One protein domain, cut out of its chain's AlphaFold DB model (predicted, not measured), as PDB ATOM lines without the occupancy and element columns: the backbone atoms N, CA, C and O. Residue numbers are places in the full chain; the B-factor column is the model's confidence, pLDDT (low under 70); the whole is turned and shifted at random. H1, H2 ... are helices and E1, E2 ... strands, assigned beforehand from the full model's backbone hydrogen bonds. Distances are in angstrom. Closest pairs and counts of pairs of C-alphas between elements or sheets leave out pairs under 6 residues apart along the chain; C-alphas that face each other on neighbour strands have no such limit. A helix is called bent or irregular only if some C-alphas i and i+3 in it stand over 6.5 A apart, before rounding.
ATOM      1  N   ASP A  62     187.674 187.965 149.572       96.50
ATOM      2  CA  ASP A  62     187.405 187.911 151.005       96.50
ATOM      3  C   ASP A  62     186.470 189.080 151.352       96.50
ATOM      4  O   ASP A  62     186.920 190.228 151.411       96.50
ATOM      5  N   PRO A  63     185.145 188.859 151.451       95.62
ATOM      6  CA  PRO A  63     184.235 189.895 151.904       95.62
ATOM      7  C   PRO A  63     184.355 190.174 153.407       95.62
ATOM      8  O   PRO A  63     183.904 191.231 153.832       95.62
ATOM      9  N   THR A  64     184.899 189.249 154.208       95.25
ATOM     10  CA  THR A  64     184.937 189.346 155.677       95.25
ATOM     11  C   THR A  64     183.547 189.652 156.261       95.25
ATOM     12  O   THR A  64     183.320 190.625 156.985       95.25
ATOM     13  N   SER A  65     182.549 188.843 155.887       97.25
ATOM     14  CA  SER A  65     181.129 189.220 156.026       97.25
ATOM     15  C   SER A  65     180.637 189.389 157.462       97.25
ATOM     16  O   SER A  65     179.608 190.029 157.697       97.25
ATOM     17  N   SER A  66     181.371 188.846 158.431       96.38
ATOM     18  CA  SER A  66     181.145 189.058 159.862       96.38
ATOM     19  C   SER A  66     181.170 190.547 160.243       96.38
ATOM     20  O   SER A  66     180.375 190.979 161.084       96.38
ATOM     21  N   GLU A  67     181.991 191.362 159.570       96.38
ATOM     22  CA  GLU A  67     182.148 192.794 159.860       96.38
ATOM     23  C   GLU A  67     180.868 193.598 159.610       96.38
ATOM     24  O   GLU A  67     180.554 194.538 160.351       96.38
ATOM     25  N   PHE A  68     180.082 193.184 158.616       96.81
ATOM     26  CA  PHE A  68     178.837 193.842 158.224       96.81
ATOM     27  C   PHE A  68     177.579 193.000 158.471       96.81
ATOM     28  O   PHE A  68     176.486 193.368 158.042       96.81
ATOM     29  N   TYR A  69     177.684 191.902 159.217       97.69
ATOM     30  CA  TYR A  69     176.522 191.121 159.639       97.69
ATOM     31  C   TYR A  69     175.820 191.764 160.843       97.69
ATOM     32  O   TYR A  69     176.422 191.981 161.901       97.69
ATOM     33  N   ARG A  70     174.532 192.091 160.698       95.38
ATOM     34  CA  ARG A  70     173.696 192.767 161.705       95.38
ATOM     35  C   ARG A  70     172.262 192.250 161.618       95.38
ATOM     36  O   ARG A  70     171.747 192.027 160.530       95.38
ATOM     37  N   ASP A  71     171.604 192.046 162.757       93.06
ATOM     38  CA  ASP A  71     170.178 191.680 162.822       93.06
ATOM     39  C   ASP A  71     169.757 190.493 161.926       93.06
ATOM     40  O   ASP A  71     168.646 190.450 161.399       93.06
ATOM     41  N   ARG A  72     170.637 189.490 161.787       94.25
ATOM     42  CA  ARG A  72     170.464 188.312 160.908       94.25
ATOM     43  C   ARG A  72     170.414 188.616 159.404       94.25
ATOM     44  O   ARG A  72     169.935 187.793 158.624       94.25
ATOM     45  N   GLY A  73     170.919 189.775 159.003       96.94
ATOM     46  CA  GLY A  73     171.189 190.150 157.623       96.94
ATOM     47  C   GLY A  73     172.576 190.771 157.483       96.94
ATOM     48  O   GLY A  73     173.353 190.840 158.433       96.94
ATOM     49  N   TYR A  74     172.881 191.227 156.281       98.06
ATOM     50  CA  TYR A  74     174.176 191.757 155.885       98.06
ATOM     51  C   TYR A  74     173.994 193.193 155.408       98.06
ATOM     52  O   TYR A  74     173.307 193.431 154.417       98.06
ATOM     53  N   ASP A  75     174.577 194.154 156.114       97.06
ATOM     54  CA  ASP A  75     174.553 195.560 155.720       97.06
ATOM     55  C   ASP A  75     175.684 195.851 154.728       97.06
ATOM     56  O   ASP A  75     176.764 196.303 155.099       97.06
ATOM     57  N   VAL A  76     175.450 195.619 153.437       94.69
ATOM     58  CA  VAL A  76     176.475 195.887 152.409       94.69
ATOM     59  C   VAL A  76     176.768 197.385 152.232       94.69
ATOM     60  O   VAL A  76     177.710 197.742 151.533       94.69
ATOM     61  N   GLY A  77     175.981 198.255 152.875       93.50
ATOM     62  CA  GLY A  77     176.166 199.703 152.948       93.50
ATOM     63  C   GLY A  77     176.710 200.177 154.299       93.50
ATOM     64  O   GLY A  77     176.571 201.350 154.616       93.50
ATOM     65  N   PHE A  78     177.331 199.312 155.115       93.88
ATOM     66  CA  PHE A  78     177.773 199.655 156.481       93.88
ATOM     67  C   PHE A  78     178.783 200.817 156.584       93.88
ATOM     68  O   PHE A  78     179.038 201.320 157.681       93.88
ATOM     69  N   LYS A  79     179.390 201.222 155.462       91.69
ATOM     70  CA  LYS A  79     180.287 202.387 155.347       91.69
ATOM     71  C   LYS A  79     179.615 203.611 154.709       91.69
ATOM     72  O   LYS A  79     180.242 204.667 154.651       91.69
ATOM     73  N   ASP A  80     178.377 203.474 154.247       91.25
ATOM     74  CA  ASP A  80     177.592 204.528 153.611       91.25
ATOM     75  C   ASP A  80     176.711 205.260 154.637       91.25
ATOM     76  O   ASP A  80     176.486 204.804 155.757       91.25
ATOM     77  N   ASP A  81     176.138 206.397 154.232       91.19
ATOM     78  CA  ASP A  81     175.211 207.169 155.074       91.19
ATOM     79  C   ASP A  81     173.909 206.413 155.402       91.19
ATOM     80  O   ASP A  81     173.184 206.779 156.332       91.19
ATOM     81  N   LYS A  82     173.553 205.406 154.594       91.00
ATOM     82  CA  LYS A  82     172.319 204.630 154.736       91.00
ATOM     83  C   LYS A  82     172.624 203.136 154.663       91.00
ATOM     84  O   LYS A  82     173.255 202.725 153.691       91.00
ATOM     85  N   PRO A  83     172.086 202.332 155.598       93.06
ATOM     86  CA  PRO A  83     172.263 200.893 155.552       93.06
ATOM     87  C   PRO A  83     171.593 200.311 154.307       93.06
ATOM     88  O   PRO A  83     170.513 200.749 153.891       93.06
ATOM     89  N   ASN A  84     172.217 199.284 153.749       94.69
ATOM     90  CA  ASN A  84     171.691 198.470 152.668       94.69
ATOM     91  C   ASN A  84     171.638 197.015 153.139       94.69
ATOM     92  O   ASN A  84     172.560 196.233 152.922       94.69
ATOM     93  N   MET A  85     170.542 196.676 153.820       97.25
ATOM     94  CA  MET A  85     170.341 195.343 154.377       97.25
ATOM     95  C   MET A  85     170.011 194.328 153.286       97.25
ATOM     96  O   MET A  85     169.031 194.483 152.559       97.25
ATOM     97  N   GLN A  86     170.791 193.257 153.247       97.38
ATOM     98  CA  GLN A  86     170.580 192.071 152.431       97.38
ATOM     99  C   GLN A  86     170.301 190.877 153.345       97.38
ATOM    100  O   GLN A  86     170.945 190.684 154.378       97.38
ATOM    101  N   SER A  87     169.337 190.047 152.984       98.25
ATOM    102  CA  SER A  87     169.150 188.741 153.606       98.25
ATOM    103  C   SER A  87     170.294 187.791 153.225       98.25
ATOM    104  O   SER A  87     170.942 187.982 152.192       98.25
ATOM    105  N   PRO A  88     170.527 186.712 153.994       97.62
ATOM    106  CA  PRO A  88     171.541 185.727 153.626       97.62
ATOM    107  C   PRO A  88     171.344 185.133 152.224       97.62
ATOM    108  O   PRO A  88     172.301 184.946 151.479       97.62
ATOM    109  N   ARG A  89     170.089 184.927 151.811       97.44
ATOM    110  CA  ARG A  89     169.764 184.436 150.469       97.44
ATOM    111  C   ARG A  89     170.097 185.449 149.371       97.44
ATOM    112  O   ARG A  89     170.534 185.054 148.294       97.44
ATOM    113  N   GLU A  90     169.892 186.739 149.627       98.00
ATOM    114  CA  GLU A  90     170.293 187.800 148.695       98.00
ATOM    115  C   GLU A  90     171.819 187.887 148.574       98.00
ATOM    116  O   GLU A  90     172.322 188.027 147.459       98.00
ATOM    117  N   MET A  91     172.561 187.690 149.670       97.62
ATOM    118  CA  MET A  91     174.028 187.601 149.636       97.62
ATOM    119  C   MET A  91     174.517 186.413 148.805       97.62
ATOM    120  O   MET A  91     175.345 186.586 147.912       97.62
ATOM    121  N   ILE A  92     173.971 185.215 149.033       97.38
ATOM    122  CA  ILE A  92     174.303 184.026 148.230       97.38
ATOM    123  C   ILE A  92     173.993 184.285 146.752       97.38
ATOM    124  O   ILE A  92     174.819 184.004 145.882       97.38
ATOM    125  N   HIS A  93     172.837 184.883 146.454       97.31
ATOM    126  CA  HIS A  93     172.467 185.230 145.087       97.31
ATOM    127  C   HIS A  93     173.455 186.214 144.444       97.31
ATOM    128  O   HIS A  93     173.866 185.999 143.302       97.31
ATOM    129  N   LEU A  94     173.883 187.248 145.175       96.62
ATOM    130  CA  LEU A  94     174.904 188.195 144.728       96.62
ATOM    131  C   LEU A  94     176.206 187.468 144.363       96.62
ATOM    132  O   LEU A  94     176.717 187.655 143.258       96.62
ATOM    133  N   TYR A  95     176.719 186.594 145.231       97.44
ATOM    134  CA  TYR A  95     177.943 185.840 144.942       97.44
ATOM    135  C   TYR A  95     177.777 184.885 143.759       97.44
ATOM    136  O   TYR A  95     178.664 184.799 142.910       97.44
ATOM    137  N   CYS A  96     176.622 184.227 143.633       96.00
ATOM    138  CA  CYS A  96     176.283 183.413 142.468       96.00
ATOM    139  C   CYS A  96     176.316 184.223 141.163       96.00
ATOM    140  O   CYS A  96     176.776 183.707 140.144       96.00
ATOM    141  N   LEU A  97     175.850 185.477 141.173       96.50
ATOM    142  CA  LEU A  97     175.936 186.371 140.016       96.50
ATOM    143  C   LEU A  97     177.382 186.778 139.721       96.50
ATOM    144  O   LEU A  97     177.785 186.776 138.558       96.50
ATOM    145  N   LEU A  98     178.186 187.085 140.742       97.19
ATOM    146  CA  LEU A  98     179.607 187.384 140.543       97.19
ATOM    147  C   LEU A  98     180.341 186.188 139.921       97.19
ATOM    148  O   LEU A  98     181.088 186.356 138.961       97.19
ATOM    149  N   LEU A  99     180.059 184.972 140.387       96.31
ATOM    150  CA  LEU A  99     180.646 183.741 139.852       96.31
ATOM    151  C   LEU A  99     180.291 183.459 138.394       96.31
ATOM    152  O   LEU A  99     181.073 182.847 137.673       96.31
ATOM    153  N   GLN A 100     179.106 183.879 137.956       95.94
ATOM    154  CA  GLN A 100     178.689 183.734 136.561       95.94
ATOM    155  C   GLN A 100     179.407 184.718 135.635       95.94
ATOM    156  O   GLN A 100     179.619 184.401 134.464       95.94
ATOM    157  N   ASN A 101     179.769 185.893 136.150       97.06
ATOM    158  CA  ASN A 101     180.278 187.003 135.348       97.06
ATOM    159  C   ASN A 101     181.804 187.159 135.405       97.06
ATOM    160  O   ASN A 101     182.389 187.738 134.491       97.06
ATOM    161  N   TYR A 102     182.458 186.628 136.440       97.38
ATOM    162  CA  TYR A 102     183.884 186.830 136.693       97.38
ATOM    163  C   TYR A 102     184.616 185.508 136.949       97.38
ATOM    164  O   TYR A 102     184.036 184.576 137.505       97.38
ATOM    165  N   PRO A 103     185.917 185.407 136.599       95.88
ATOM    166  CA  PRO A 103     186.726 184.212 136.822       95.88
ATOM    167  C   PRO A 103     187.155 184.096 138.295       95.88
ATOM    168  O   PRO A 103     188.346 184.106 138.606       95.88
ATOM    169  N   ILE A 104     186.191 184.018 139.209       96.38
ATOM    170  CA  ILE A 104     186.424 183.839 140.644       96.38
ATOM    171  C   ILE A 104     186.585 182.345 140.923       96.38
ATOM    172  O   ILE A 104     185.783 181.535 140.457       96.38
ATOM    173  N   PHE A 105     187.634 181.968 141.652       93.50
ATOM    174  CA  PHE A 105     187.908 180.567 141.994       93.50
ATOM    175  C   PHE A 105     187.739 180.258 143.484       93.50
ATOM    176  O   PHE A 105     187.676 179.080 143.832       93.50
ATOM    177  N   LEU A 106     187.640 181.288 144.332       94.00
ATOM    178  CA  LEU A 106     187.578 181.148 145.781       94.00
ATOM    179  C   LEU A 106     186.825 182.308 146.443       94.00
ATOM    180  O   LEU A 106     187.009 183.460 146.039       94.00
ATOM    181  N   PHE A 107     186.046 181.992 147.481       95.94
ATOM    182  CA  PHE A 107     185.564 182.951 148.478       95.94
ATOM    183  C   PHE A 107     186.087 182.586 149.869       95.94
ATOM    184  O   PHE A 107     185.940 181.445 150.299       95.94
ATOM    185  N   GLU A 108     186.651 183.560 150.565       95.38
ATOM    186  CA  GLU A 108     186.985 183.513 151.989       95.38
ATOM    187  C   GLU A 108     185.916 184.289 152.759       95.38
ATOM    188  O   GLU A 108     185.479 185.330 152.286       95.38
ATOM    189  N   ASP A 109     185.384 183.724 153.843       95.94
ATOM    190  CA  ASP A 109     184.328 184.322 154.681       95.94
ATOM    191  C   ASP A 109     183.194 185.079 153.940       95.94
ATOM    192  O   ASP A 109     182.831 186.220 154.277       95.94
ATOM    193  N   PRO A 110     182.541 184.441 152.941       96.75
ATOM    194  CA  PRO A 110     181.419 185.048 152.225       96.75
ATOM    195  C   PRO A 110     180.185 185.268 153.107       96.75
ATOM    196  O   PRO A 110     179.275 185.990 152.710       96.75
ATOM    197  N   LEU A 111     180.109 184.628 154.274       97.75
ATOM    198  CA  LEU A 111     178.976 184.688 155.190       97.75
ATOM    199  C   LEU A 111     179.489 184.768 156.629       97.75
ATOM    200  O   LEU A 111     180.621 184.387 156.916       97.75
ATOM    201  N   ALA A 112     178.663 185.277 157.538       97.00
ATOM    202  CA  ALA A 112     179.088 185.544 158.908       97.00
ATOM    203  C   ALA A 112     179.499 184.258 159.644       97.00
ATOM    204  O   ALA A 112     178.881 183.208 159.463       97.00
ATOM    205  N   GLU A 113     180.458 184.363 160.563       94.12
ATOM    206  CA  GLU A 113     180.964 183.246 161.387       94.12
ATOM    207  C   GLU A 113     179.887 182.517 162.222       94.12
ATOM    208  O   GLU A 113     180.097 181.408 162.707       94.12
ATOM    209  N   SER A 114     178.721 183.139 162.415       93.75
ATOM    210  CA  SER A 114     177.587 182.562 163.151       93.75
ATOM    211  C   SER A 114     176.464 182.032 162.249       93.75
ATOM    212  O   SER A 114     175.532 181.396 162.747       93.75
ATOM    213  N   ASP A 115     176.538 182.255 160.933       96.19
ATOM    214  CA  ASP A 115     175.480 181.947 159.962       96.19
ATOM    215  C   ASP A 115     175.688 180.593 159.256       96.19
ATOM    216  O   ASP A 115     175.719 180.470 158.030       96.19
ATOM    217  N   TRP A 116     175.834 179.536 160.056       95.44
ATOM    218  CA  TRP A 116     176.104 178.167 159.591       95.44
ATOM    219  C   TRP A 116     175.128 177.642 158.530       95.44
ATOM    220  O   TRP A 116     175.508 176.834 157.676       95.44
ATOM    221  N   GLY A 117     173.861 178.057 158.614       96.50
ATOM    222  CA  GLY A 117     172.819 177.642 157.676       96.50
ATOM    223  C   GLY A 117     173.127 178.129 156.267       96.50
ATOM    224  O   GLY A 117     173.168 177.326 155.337       96.50
ATOM    225  N   SER A 118     173.439 179.416 156.140       97.31
ATOM    226  CA  SER A 118     173.760 180.037 154.861       97.31
ATOM    227  C   SER A 118     175.087 179.529 154.294       97.31
ATOM    228  O   SER A 118     175.182 179.312 153.090       97.31
ATOM    229  N   TRP A 119     176.094 179.257 155.137       96.69
ATOM    230  CA  TRP A 119     177.343 178.613 154.693       96.69
ATOM    231  C   TRP A 119     177.074 177.262 154.024       96.69
ATOM    232  O   TRP A 119     177.531 176.995 152.914       96.69
ATOM    233  N   THR A 120     176.265 176.430 154.682       95.62
ATOM    234  CA  THR A 120     175.868 175.115 154.164       95.62
ATOM    235  C   THR A 120     175.060 175.240 152.870       95.62
ATOM    236  O   THR A 120     175.297 174.490 151.919       95.62
ATOM    237  N   GLU A 121     174.118 176.188 152.815       96.12
ATOM    238  CA  GLU A 121     173.322 176.487 151.621       96.12
ATOM    239  C   GLU A 121     174.227 176.888 150.453       96.12
ATOM    240  O   GLU A 121     174.149 176.273 149.388       96.12
ATOM    241  N   PHE A 122     175.149 177.831 150.667       95.94
ATOM    242  CA  PHE A 122     176.040 178.313 149.619       95.94
ATOM    243  C   PHE A 122     176.968 177.208 149.102       95.94
ATOM    244  O   PHE A 122     177.046 176.991 147.890       95.94
ATOM    245  N   ASN A 123     177.601 176.448 150.002       93.69
ATOM    246  CA  ASN A 123     178.478 175.335 149.630       93.69
ATOM    247  C   ASN A 123     177.728 174.233 148.854       93.69
ATOM    248  O   ASN A 123     178.309 173.564 148.000       93.69
ATOM    249  N   THR A 124     176.434 174.045 149.135       91.06
ATOM    250  CA  THR A 124     175.590 173.063 148.435       91.06
ATOM    251  C   THR A 124     175.115 173.576 147.075       91.06
ATOM    252  O   THR A 124     175.103 172.817 146.107       91.06
ATOM    253  N   GLU A 125     174.724 174.851 146.976       90.06
ATOM    254  CA  GLU A 125     174.235 175.451 145.729       90.06
ATOM    255  C   GLU A 125     175.361 175.637 144.703       90.06
ATOM    256  O   GLU A 125     175.170 175.386 143.508       90.06
ATOM    257  N   ARG A 126     176.544 176.068 145.157       86.62
ATOM    258  CA  ARG A 126     177.703 176.352 144.307       86.62
ATOM    259  C   ARG A 126     178.985 175.778 144.908       86.62
ATOM    260  O   ARG A 126     179.635 176.449 145.704       86.62
ATOM    261  N   PRO A 127     179.414 174.579 144.472       77.94
ATOM    262  CA  PRO A 127     180.691 174.016 144.887       77.94
ATOM    263  C   PRO A 127     181.853 174.781 144.226       77.94
ATOM    264  O   PRO A 127     182.310 174.448 143.132       77.94
ATOM    265  N   ILE A 128     182.304 175.831 144.900       89.75
ATOM    266  CA  ILE A 128     183.555 176.567 144.686       89.75
ATOM    267  C   ILE A 128     184.448 176.373 145.913       89.75
ATOM    268  O   ILE A 128     183.970 175.884 146.932       89.75
ATOM    269  N   GLU A 129     185.728 176.737 145.849       91.44
ATOM    270  CA  GLU A 129     186.539 176.829 147.058       91.44
ATOM    271  C   GLU A 129     185.945 177.875 148.023       91.44
ATOM    272  O   GLU A 129     185.906 179.068 147.722       91.44
ATOM    273  N   LEU A 130     185.426 177.400 149.155       93.00
ATOM    274  CA  LEU A 130     184.891 178.201 150.250       93.00
ATOM    275  C   LEU A 130     185.825 178.035 151.436       93.00
ATOM    276  O   LEU A 130     185.915 176.947 152.016       93.00
ATOM    277  N   VAL A 131     186.525 179.110 151.764       91.75
ATOM    278  CA  VAL A 131     187.517 179.164 152.828       91.75
ATOM    279  C   VAL A 131     186.870 179.753 154.068       91.75
ATOM    280  O   VAL A 131     186.306 180.840 154.004       91.75
ATOM    281  N   GLY A 132     186.942 179.027 155.181       90.19
ATOM    282  CA  GLY A 132     186.637 179.599 156.487       90.19
ATOM    283  C   GLY A 132     187.895 180.180 157.131       90.19
ATOM    284  O   GLY A 132     188.883 179.452 157.286       90.19
ATOM    285  N   ASP A 133     187.833 181.449 157.515       89.44
ATOM    286  CA  ASP A 133     188.791 182.121 158.393       89.44
ATOM    287  C   ASP A 133     188.125 182.361 159.757       89.44
ATOM    288  O   ASP A 133     188.174 181.470 160.611       89.44
ATOM    289  N   ASP A 134     187.360 183.440 159.937       87.31
ATOM    290  CA  ASP A 134     186.608 183.742 161.166       87.31
ATOM    291  C   ASP A 134     185.697 182.578 161.591       87.31
ATOM    292  O   ASP A 134     185.542 182.276 162.779       87.31
ATOM    293  N   LEU A 135     185.136 181.858 160.612       86.75
ATOM    294  CA  LEU A 135     184.296 180.680 160.842       86.75
ATOM    295  C   LEU A 135     185.012 179.578 161.650       86.75
ATOM    296  O   LEU A 135     184.365 178.837 162.393       86.75
ATOM    297  N   LEU A 136     186.331 179.425 161.485       84.19
ATOM    298  CA  LEU A 136     187.091 178.259 161.957       84.19
ATOM    299  C   LEU A 136     188.048 178.562 163.118       84.19
ATOM    300  O   LEU A 136     188.509 177.635 163.784       84.19
ATOM    301  N   VAL A 137     188.334 179.833 163.397       75.56
ATOM    302  CA  VAL A 137     189.486 180.249 164.223       75.56
ATOM    303  C   VAL A 137     189.239 180.274 165.734       75.56
ATOM    304  O   VAL A 137     190.149 180.581 166.502       75.56
ATOM    305  N   LYS A 138     188.038 179.917 166.212       67.81
ATOM    306  CA  LYS A 138     187.729 179.941 167.657       67.81
ATOM    307  C   LYS A 138     188.281 178.739 168.419       67.81
ATOM    308  O   LYS A 138     188.748 178.899 169.545       67.81
ATOM    309  N   ASN A 139     188.167 177.535 167.859       71.44
ATOM    310  CA  ASN A 139     188.697 176.287 168.419       71.44
ATOM    311  C   ASN A 139     188.560 175.132 167.404       71.44
ATOM    312  O   ASN A 139     187.866 175.236 166.393       71.44
ATOM    313  N   THR A 140     189.152 173.977 167.715       75.25
ATOM    314  CA  THR A 140     189.031 172.751 166.905       75.25
ATOM    315  C   THR A 140     187.595 172.216 166.789       75.25
ATOM    316  O   THR A 140     187.296 171.476 165.853       75.25
ATOM    317  N   GLN A 141     186.680 172.606 167.683       83.81
ATOM    318  CA  GLN A 141     185.262 172.239 167.593       83.81
ATOM    319  C   GLN A 141     184.568 172.960 166.431       83.81
ATOM    320  O   GLN A 141     183.740 172.340 165.775       83.81
ATOM    321  N   CYS A 142     184.939 174.206 166.117       85.56
ATOM    322  CA  CYS A 142     184.425 174.921 164.942       85.56
ATOM    323  C   CYS A 142     184.802 174.212 163.636       85.56
ATOM    324  O   CYS A 142     183.973 174.093 162.740       85.56
ATOM    325  N   VAL A 143     186.018 173.658 163.552       84.75
ATOM    326  CA  VAL A 143     186.450 172.840 162.404       84.75
ATOM    327  C   VAL A 143     185.597 171.579 162.274       84.75
ATOM    328  O   VAL A 143     185.149 171.238 161.177       84.75
ATOM    329  N   GLN A 144     185.331 170.898 163.392       85.44
ATOM    330  CA  GLN A 144     184.461 169.724 163.398       85.44
ATOM    331  C   GLN A 144     183.017 170.085 163.023       85.44
ATOM    332  O   GLN A 144     182.396 169.383 162.231       85.44
ATOM    333  N   GLU A 145     182.493 171.200 163.525       90.50
ATOM    334  CA  GLU A 145     181.151 171.678 163.193       90.50
ATOM    335  C   GLU A 145     181.030 172.043 161.706       90.50
ATOM    336  O   GLU A 145     180.073 171.637 161.047       90.50
ATOM    337  N   ALA A 146     182.026 172.731 161.142       89.62
ATOM    338  CA  ALA A 146     182.085 173.030 159.714       89.62
ATOM    339  C   ALA A 146     182.128 171.759 158.856       89.62
ATOM    340  O   ALA A 146     181.494 171.702 157.795       89.62
ATOM    341  N   TYR A 147     182.837 170.726 159.324       87.75
ATOM    342  CA  TYR A 147     182.852 169.409 158.694       87.75
ATOM    343  C   TYR A 147     181.473 168.744 158.732       87.75
ATOM    344  O   TYR A 147     180.955 168.375 157.676       87.75
ATOM    345  N   ASP A 148     180.869 168.640 159.917       90.38
ATOM    346  CA  ASP A 148     179.589 167.961 160.142       90.38
ATOM    347  C   ASP A 148     178.442 168.631 159.376       90.38
ATOM    348  O   ASP A 148     177.536 167.960 158.877       90.38
ATOM    349  N   ARG A 149     178.489 169.961 159.250       92.75
ATOM    350  CA  ARG A 149     177.484 170.759 158.539       92.75
ATOM    351  C   ARG A 149     177.747 170.903 157.050       92.75
ATOM    352  O   ARG A 149     176.869 171.371 156.342       92.75
ATOM    353  N   ILE A 150     178.922 170.511 156.558       91.62
ATOM    354  CA  ILE A 150     179.330 170.747 155.167       91.62
ATOM    355  C   ILE A 150     179.342 172.267 154.865       91.62
ATOM    356  O   ILE A 150     178.961 172.704 153.785       91.62
ATOM    357  N   ALA A 151     179.802 173.082 155.819       92.50
ATOM    358  CA  ALA A 151     179.727 174.545 155.741       92.50
ATOM    359  C   ALA A 151     180.731 175.154 154.744       92.50
ATOM    360  O   ALA A 151     180.377 176.025 153.959       92.50
ATOM    361  N   CYS A 152     181.974 174.674 154.735       91.25
ATOM    362  CA  CYS A 152     183.046 175.141 153.851       91.25
ATOM    363  C   CYS A 152     183.926 173.959 153.404       91.25
ATOM    364  O   CYS A 152     183.658 172.809 153.780       91.25
ATOM    365  N   ASN A 153     184.916 174.191 152.537       87.31
ATOM    366  CA  ASN A 153     185.786 173.134 151.994       87.31
ATOM    367  C   ASN A 153     187.291 173.439 152.025       87.31
ATOM    368  O   ASN A 153     188.074 172.532 151.742       87.31
ATOM    369  N   SER A 154     187.665 174.647 152.439       86.44
ATOM    370  CA  SER A 154     189.033 175.096 152.679       86.44
ATOM    371  C   SER A 154     189.106 175.912 153.980       86.44
ATOM    372  O   SER A 154     188.085 176.272 154.570       86.44
ATOM    373  N   MET A 155     190.323 176.175 154.454       83.94
ATOM    374  CA  MET A 155     190.614 176.828 155.736       83.94
ATOM    375  C   MET A 155     191.810 177.769 155.588       83.94
ATOM    376  O   MET A 155     192.814 177.372 154.989       83.94
ATOM    377  N   VAL A 156     191.744 178.949 156.211       81.19
ATOM    378  CA  VAL A 156     192.945 179.736 156.521       81.19
ATOM    379  C   VAL A 156     193.532 179.243 157.840       81.19
ATOM    380  O   VAL A 156     192.837 179.123 158.846       81.19
ATOM    381  N   LEU A 157     194.826 178.919 157.843       75.62
ATOM    382  CA  LEU A 157     195.523 178.462 159.044       75.62
ATOM    383  C   LEU A 157     196.380 179.590 159.621       75.62
ATOM    384  O   LEU A 157     197.541 179.763 159.243       75.62
ATOM    385  N   LYS A 158     195.822 180.324 160.583       73.81
ATOM    386  CA  LYS A 158     196.540 181.342 161.358       73.81
ATOM    387  C   LYS A 158     197.125 180.714 162.618       73.81
ATOM    388  O   LYS A 158     196.433 180.475 163.605       73.81
ATOM    389  N   ILE A 159     198.434 180.450 162.596       69.12
ATOM    390  CA  ILE A 159     199.142 179.743 163.682       69.12
ATOM    391  C   ILE A 159     199.007 180.484 165.021       69.12
ATOM    392  O   ILE A 159     198.967 179.844 166.060       69.12
ATOM    393  N   TYR A 160     198.910 181.816 165.013       69.88
ATOM    394  CA  TYR A 160     198.750 182.612 166.234       69.88
ATOM    395  C   TYR A 160     197.329 182.570 166.823       69.88
ATOM    396  O   TYR A 160     197.155 182.910 167.991       69.88
ATOM    397  N   GLN A 161     196.322 182.172 166.040       65.25
ATOM    398  CA  GLN A 161     194.940 182.024 166.513       65.25
ATOM    399  C   GLN A 161     194.678 180.636 167.103       65.25
ATOM    400  O   GLN A 161     193.730 180.452 167.861       65.25
ATOM    401  N   ILE A 162     195.553 179.670 166.817       64.75
ATOM    402  CA  ILE A 162     195.518 178.337 167.405       64.75
ATOM    403  C   ILE A 162     196.564 178.279 168.522       64.75
ATOM    404  O   ILE A 162     197.748 178.503 168.293       64.75
ATOM    405  N   ALA A 163     196.121 178.008 169.752       66.44
ATOM    406  CA  ALA A 163     196.910 178.223 170.969       66.44
ATOM    407  C   ALA A 163     198.298 177.545 170.972       66.44
ATOM    408  O   ALA A 163     199.228 178.058 171.601       66.44
ATOM    409  N   THR A 164     198.471 176.426 170.261       72.69
ATOM    410  CA  THR A 164     199.757 175.735 170.114       72.69
ATOM    411  C   THR A 164     200.035 175.265 168.681       72.69
ATOM    412  O   THR A 164     199.133 174.934 167.914       72.69
ATOM    413  N   ILE A 165     201.324 175.120 168.336       73.69
ATOM    414  CA  ILE A 165     201.763 174.488 167.072       73.69
ATOM    415  C   ILE A 165     201.192 173.066 166.935       73.69
ATOM    416  O   ILE A 165     200.890 172.625 165.829       73.69
ATOM    417  N   TYR A 166     201.039 172.345 168.051       75.25
ATOM    418  CA  TYR A 166     200.465 171.001 168.058       75.25
ATOM    419  C   TYR A 166     198.998 171.014 167.606       75.25
ATOM    420  O   TYR A 166     198.642 170.282 166.688       75.25
ATOM    421  N   GLU A 167     198.176 171.899 168.169       70.69
ATOM    422  CA  GLU A 167     196.776 172.057 167.757       70.69
ATOM    423  C   GLU A 167     196.656 172.542 166.303       70.69
ATOM    424  O   GLU A 167     195.742 172.131 165.591       70.69
ATOM    425  N   ALA A 168     197.602 173.358 165.822       71.38
ATOM    426  CA  ALA A 168     197.631 173.777 164.420       71.38
ATOM    427  C   ALA A 168     197.896 172.587 163.479       71.38
ATOM    428  O   ALA A 168     197.284 172.482 162.415       71.38
ATOM    429  N   ILE A 169     198.768 171.657 163.886       73.94
ATOM    430  CA  ILE A 169     199.004 170.402 163.161       73.94
ATOM    431  C   ILE A 169     197.765 169.504 163.226       73.94
ATOM    432  O   ILE A 169     197.401 168.938 162.199       73.94
ATOM    433  N   GLU A 170     197.099 169.380 164.377       75.06
ATOM    434  CA  GLU A 170     195.863 168.588 164.501       75.06
ATOM    435  C   GLU A 170     194.739 169.119 163.605       75.06
ATOM    436  O   GLU A 170     194.080 168.332 162.923       75.06
ATOM    437  N   ALA A 171     194.562 170.441 163.533       68.38
ATOM    438  CA  ALA A 171     193.632 171.066 162.597       68.38
ATOM    439  C   ALA A 171     193.996 170.735 161.137       68.38
ATOM    440  O   ALA A 171     193.123 170.346 160.356       68.38
ATOM    441  N   TRP A 172     195.287 170.799 160.788       66.19
ATOM    442  CA  TRP A 172     195.792 170.482 159.448       66.19
ATOM    443  C   TRP A 172     195.598 169.016 159.045       66.19
ATOM    444  O   TRP A 172     195.260 168.731 157.900       66.19
ATOM    445  N   VAL A 173     195.810 168.066 159.958       69.44
ATOM    446  CA  VAL A 173     195.637 166.628 159.670       69.44
ATOM    447  C   VAL A 173     194.212 166.135 159.929       69.44
ATOM    448  O   VAL A 173     193.955 164.931 159.896       69.44
ATOM    449  N   SER A 174     193.271 167.039 160.196       67.12
ATOM    450  CA  SER A 174     191.886 166.666 160.450       67.12
ATOM    451  C   SER A 174     191.225 166.057 159.199       67.12
ATOM    452  O   SER A 174     191.571 166.404 158.061       67.12
ATOM    453  N   PRO A 175     190.217 165.175 159.366       61.97
ATOM    454  CA  PRO A 175     189.430 164.639 158.254       61.97
ATOM    455  C   PRO A 175     188.818 165.720 157.354       61.97
ATOM    456  O   PRO A 175     188.588 165.462 156.176       61.97
ATOM    457  N   PHE A 176     188.587 166.924 157.887       62.28
ATOM    458  CA  PHE A 176     188.137 168.089 157.130       62.28
ATOM    459  C   PHE A 176     189.114 168.454 156.003       62.28
ATOM    460  O   PHE A 176     188.705 168.534 154.844       62.28
ATOM    461  N   VAL A 177     190.406 168.573 156.323       59.94
ATOM    462  CA  VAL A 177     191.467 168.901 155.358       59.94
ATOM    463  C   VAL A 177     191.823 167.685 154.492       59.94
ATOM    464  O   VAL A 177     192.010 167.806 153.281       59.94
ATOM    465  N   ILE A 178     191.872 166.485 155.083       49.94
ATOM    466  CA  ILE A 178     192.338 165.269 154.398       49.94
ATOM    467  C   ILE A 178     191.294 164.695 153.422       49.94
ATOM    468  O   ILE A 178     191.647 164.320 152.303       49.94
ATOM    469  N   ASN A 179     190.008 164.622 153.791       48.28
ATOM    470  CA  ASN A 179     189.002 163.919 152.977       48.28
ATOM    471  C   ASN A 179     188.465 164.742 151.796       48.28
ATOM    472  O   ASN A 179     187.944 164.159 150.842       48.28
ATOM    473  N   ARG A 180     188.596 166.077 151.804       54.34
ATOM    474  CA  ARG A 180     188.162 166.912 150.667       54.34
ATOM    475  C   ARG A 180     189.217 167.101 149.582       54.34
ATOM    476  O   ARG A 180     188.843 167.400 148.454       54.34
ATOM    477  N   ALA A 181     190.481 166.770 149.852       40.72
ATOM    478  CA  ALA A 181     191.503 166.636 148.811       40.72
ATOM    479  C   ALA A 181     191.262 165.427 147.874       40.72
ATOM    480  O   ALA A 181     191.777 165.403 146.759       40.72
ATOM    481  N   GLY A 182     190.489 164.420 148.312       32.81
ATOM    482  CA  GLY A 182     190.263 163.172 147.567       32.81
ATOM    483  C   GLY A 182     188.946 163.068 146.783       32.81
ATOM    484  O   GLY A 182     188.882 162.301 145.826       32.81
ATOM    485  N   ASN A 183     187.900 163.818 147.155       34.91
ATOM    486  CA  ASN A 183     186.527 163.599 146.657       34.91
ATOM    487  C   ASN A 183     186.043 164.572 145.566       34.91
ATOM    488  O   ASN A 183     184.920 164.432 145.081       34.91
ATOM    489  N   LEU A 184     186.864 165.531 145.135       37.69
ATOM    490  CA  LEU A 184     186.541 166.456 144.045       37.69
ATOM    491  C   LEU A 184     187.626 166.325 142.973       37.69
ATOM    492  O   LEU A 184     188.761 166.746 143.168       37.69
ATOM    493  N   GLY A 185     187.287 165.647 141.874       28.75
ATOM    494  CA  GLY A 185     188.218 165.166 140.854       28.75
ATOM    495  C   GLY A 185     189.352 166.132 140.492       28.75
ATOM    496  O   GLY A 185     189.109 167.209 139.965       28.75
ATOM    497  N   ALA A 186     190.584 165.689 140.754       27.42
ATOM    498  CA  ALA A 186     191.848 165.972 140.061       27.42
ATOM    499  C   ALA A 186     192.217 167.412 139.618       27.42
ATOM    500  O   ALA A 186     193.200 167.553 138.898       27.42
ATOM    501  N   ASN A 187     191.519 168.468 140.047       27.83
ATOM    502  CA  ASN A 187     191.855 169.861 139.707       27.83
ATOM    503  C   ASN A 187     191.856 170.837 140.896       27.83
ATOM    504  O   ASN A 187     192.188 172.004 140.705       27.83
ATOM    505  N   TYR A 188     191.551 170.384 142.114       31.78
ATOM    506  CA  TYR A 188     191.677 171.215 143.313       31.78
ATOM    507  C   TYR A 188     193.014 170.916 143.986       31.78
ATOM    508  O   TYR A 188     193.312 169.774 144.342       31.78
ATOM    509  N   SER A 189     193.875 171.930 144.073       29.66
ATOM    510  CA  SER A 189     195.191 171.793 144.685       29.66
ATOM    511  C   SER A 189     195.045 171.452 146.163       29.66
ATOM    512  O   SER A 189     194.443 172.221 146.908       29.66
ATOM    513  N   LEU A 190     195.674 170.355 146.590       31.14
ATOM    514  CA  LEU A 190     196.156 170.205 147.962       31.14
ATOM    515  C   LEU A 190     196.835 171.517 148.382       31.14
ATOM    516  O   LEU A 190     197.888 171.847 147.844       31.14
ATOM    517  N   GLY A 191     196.207 172.257 149.296       37.88
ATOM    518  CA  GLY A 191     196.790 173.402 149.988       37.88
ATOM    519  C   GLY A 191     197.301 174.530 149.087       37.88
ATOM    520  O   GLY A 191     198.486 174.593 148.764       37.88
ATOM    521  N   LYS A 192     196.460 175.529 148.817       37.69
ATOM    522  CA  LYS A 192     196.965 176.904 148.731       37.69
ATOM    523  C   LYS A 192     196.783 177.552 150.094       37.69
ATOM    524  O   LYS A 192     195.809 178.239 150.355       37.69
ATOM    525  N   LEU A 193     197.738 177.267 150.974       39.75
ATOM    526  CA  LEU A 193     197.867 177.934 152.259       39.75
ATOM    527  C   LEU A 193     198.236 179.403 151.993       39.75
ATOM    528  O   LEU A 193     199.361 179.696 151.581       39.75
ATOM    529  N   GLY A 194     197.300 180.323 152.207       38.62
ATOM    530  CA  GLY A 194     197.653 181.699 152.528       38.62
ATOM    531  C   GLY A 194     198.162 181.712 153.965       38.62
ATOM    532  O   GLY A 194     197.366 181.721 154.894       38.62
ATOM    533  N   LEU A 195     199.479 181.634 154.170       33.47
ATOM    534  CA  LEU A 195     200.057 181.962 155.475       33.47
ATOM    535  C   LEU A 195     199.954 183.474 155.644       33.47
ATOM    536  O   LEU A 195     200.796 184.209 155.126       33.47
ATOM    537  N   GLN A 196     198.908 183.925 156.326       38.59
ATOM    538  CA  GLN A 196     198.879 185.269 156.886       38.59
ATOM    539  C   GLN A 196     199.672 185.234 158.199       38.59
ATOM    540  O   GLN A 196     199.379 184.436 159.095       38.59
ATOM    541  N   PHE A 197     200.746 186.025 158.248       33.47
ATOM    542  CA  PHE A 197     201.571 186.242 159.437       33.47
ATOM    543  C   PHE A 197     201.077 187.458 160.207       33.47
ATOM    544  O   PHE A 197     200.711 188.446 159.533       33.47
TER     545      PHE A 197
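This is residues 62 to 197 of the 197 residues of the protein "Phosphopyruvate hydratase" of Penicillium antarcticum (UniProt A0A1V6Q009). Two short parallel strands, E2 and E3, lie side by side in the middle, with H3 on one side of them and H2 and H4 on either side of H3. One end of the long axis is made by H1, E1 and the loop of residues 76 to 87, the other by H5 and H6; a long tail without named elements, residues 181 to 197, follows H6. The printed part has 136 residues, with six named helices and three named strands in the order H1 E1 H2 E2 H3 E3 H4 H5 H6; its class is mostly helix, though under half of the residues, 64, are in named elements. It is compact, with a radius of gyration of the C-alphas of 15.2 A and spans of 46 by 34 by 27 A.

Find C-alpha 65 at (181.129, 189.220, 156.026), where H1, residues 65 to 68, begins. E1 is residues 73 to 75. H2, residues 88 to 101, runs 20.3 A from C-alpha 88 at (171.541, 185.727, 153.626). E2 is residues 104 to 108, 11.4 A; H3 is residues 116 to 125, 14.2 A; E3 is residues 129 to 132. H4, residues 140 to 149, spans 14.4 A, and H5, residues 165 to 172, spans 10.5 A. H6, residues 175 to 180, ends at C-alpha 180 at (188.162, 166.912, 150.667); it is neither bent nor irregular, but only just: C-alphas 177 and 180 are 6.1 A apart.

Start at the hub, H4, which only just touches H3, H5 and H6, with 3 pairs of C-alphas within 8 A each. Its closest C-alphas are Arg 149 to Thr 120 of H3, 6.4 A, Thr 140 to Ala 171 of H5, 6.5 A, and Tyr 147 to Phe 176 of H6, 5.7 A. H4 and H5 run the same way at a shallow tilt of 5 degrees. H2 touches H3 with residues 88 to 92 alone, closest at the C-alphas of Ile 92 and Phe 122, 6.1 A. E2, H3 and E3 form a strand-helix-strand unit, two parallel neighbour strands with a helix between, its crossover right-handed. Across E2 and E3, N 107 and O 129 are within hydrogen-bond range at 2.9 A. Residues 131 to 132 of E3 also pair, parallel, with residues 154 to 155. The closest C-alphas of E1 and H2 are Gly 73 and Pro 88, 6.0 A. Every O i to N i+4 pair is within range in H2, H3, H4 and H5, and 1 of 2 in H6; H1 is too short for one.

The C-alphas of Asp 81 and Gly 182, the two farthest apart, are 47.1 A apart. The printed part has no cut. The links E1 to H2 and H4 to H5 are long. Mean pLDDT of the printed part is 80.7; residue 138, residues 159 to 163 and residues 171 to 197 are under 70.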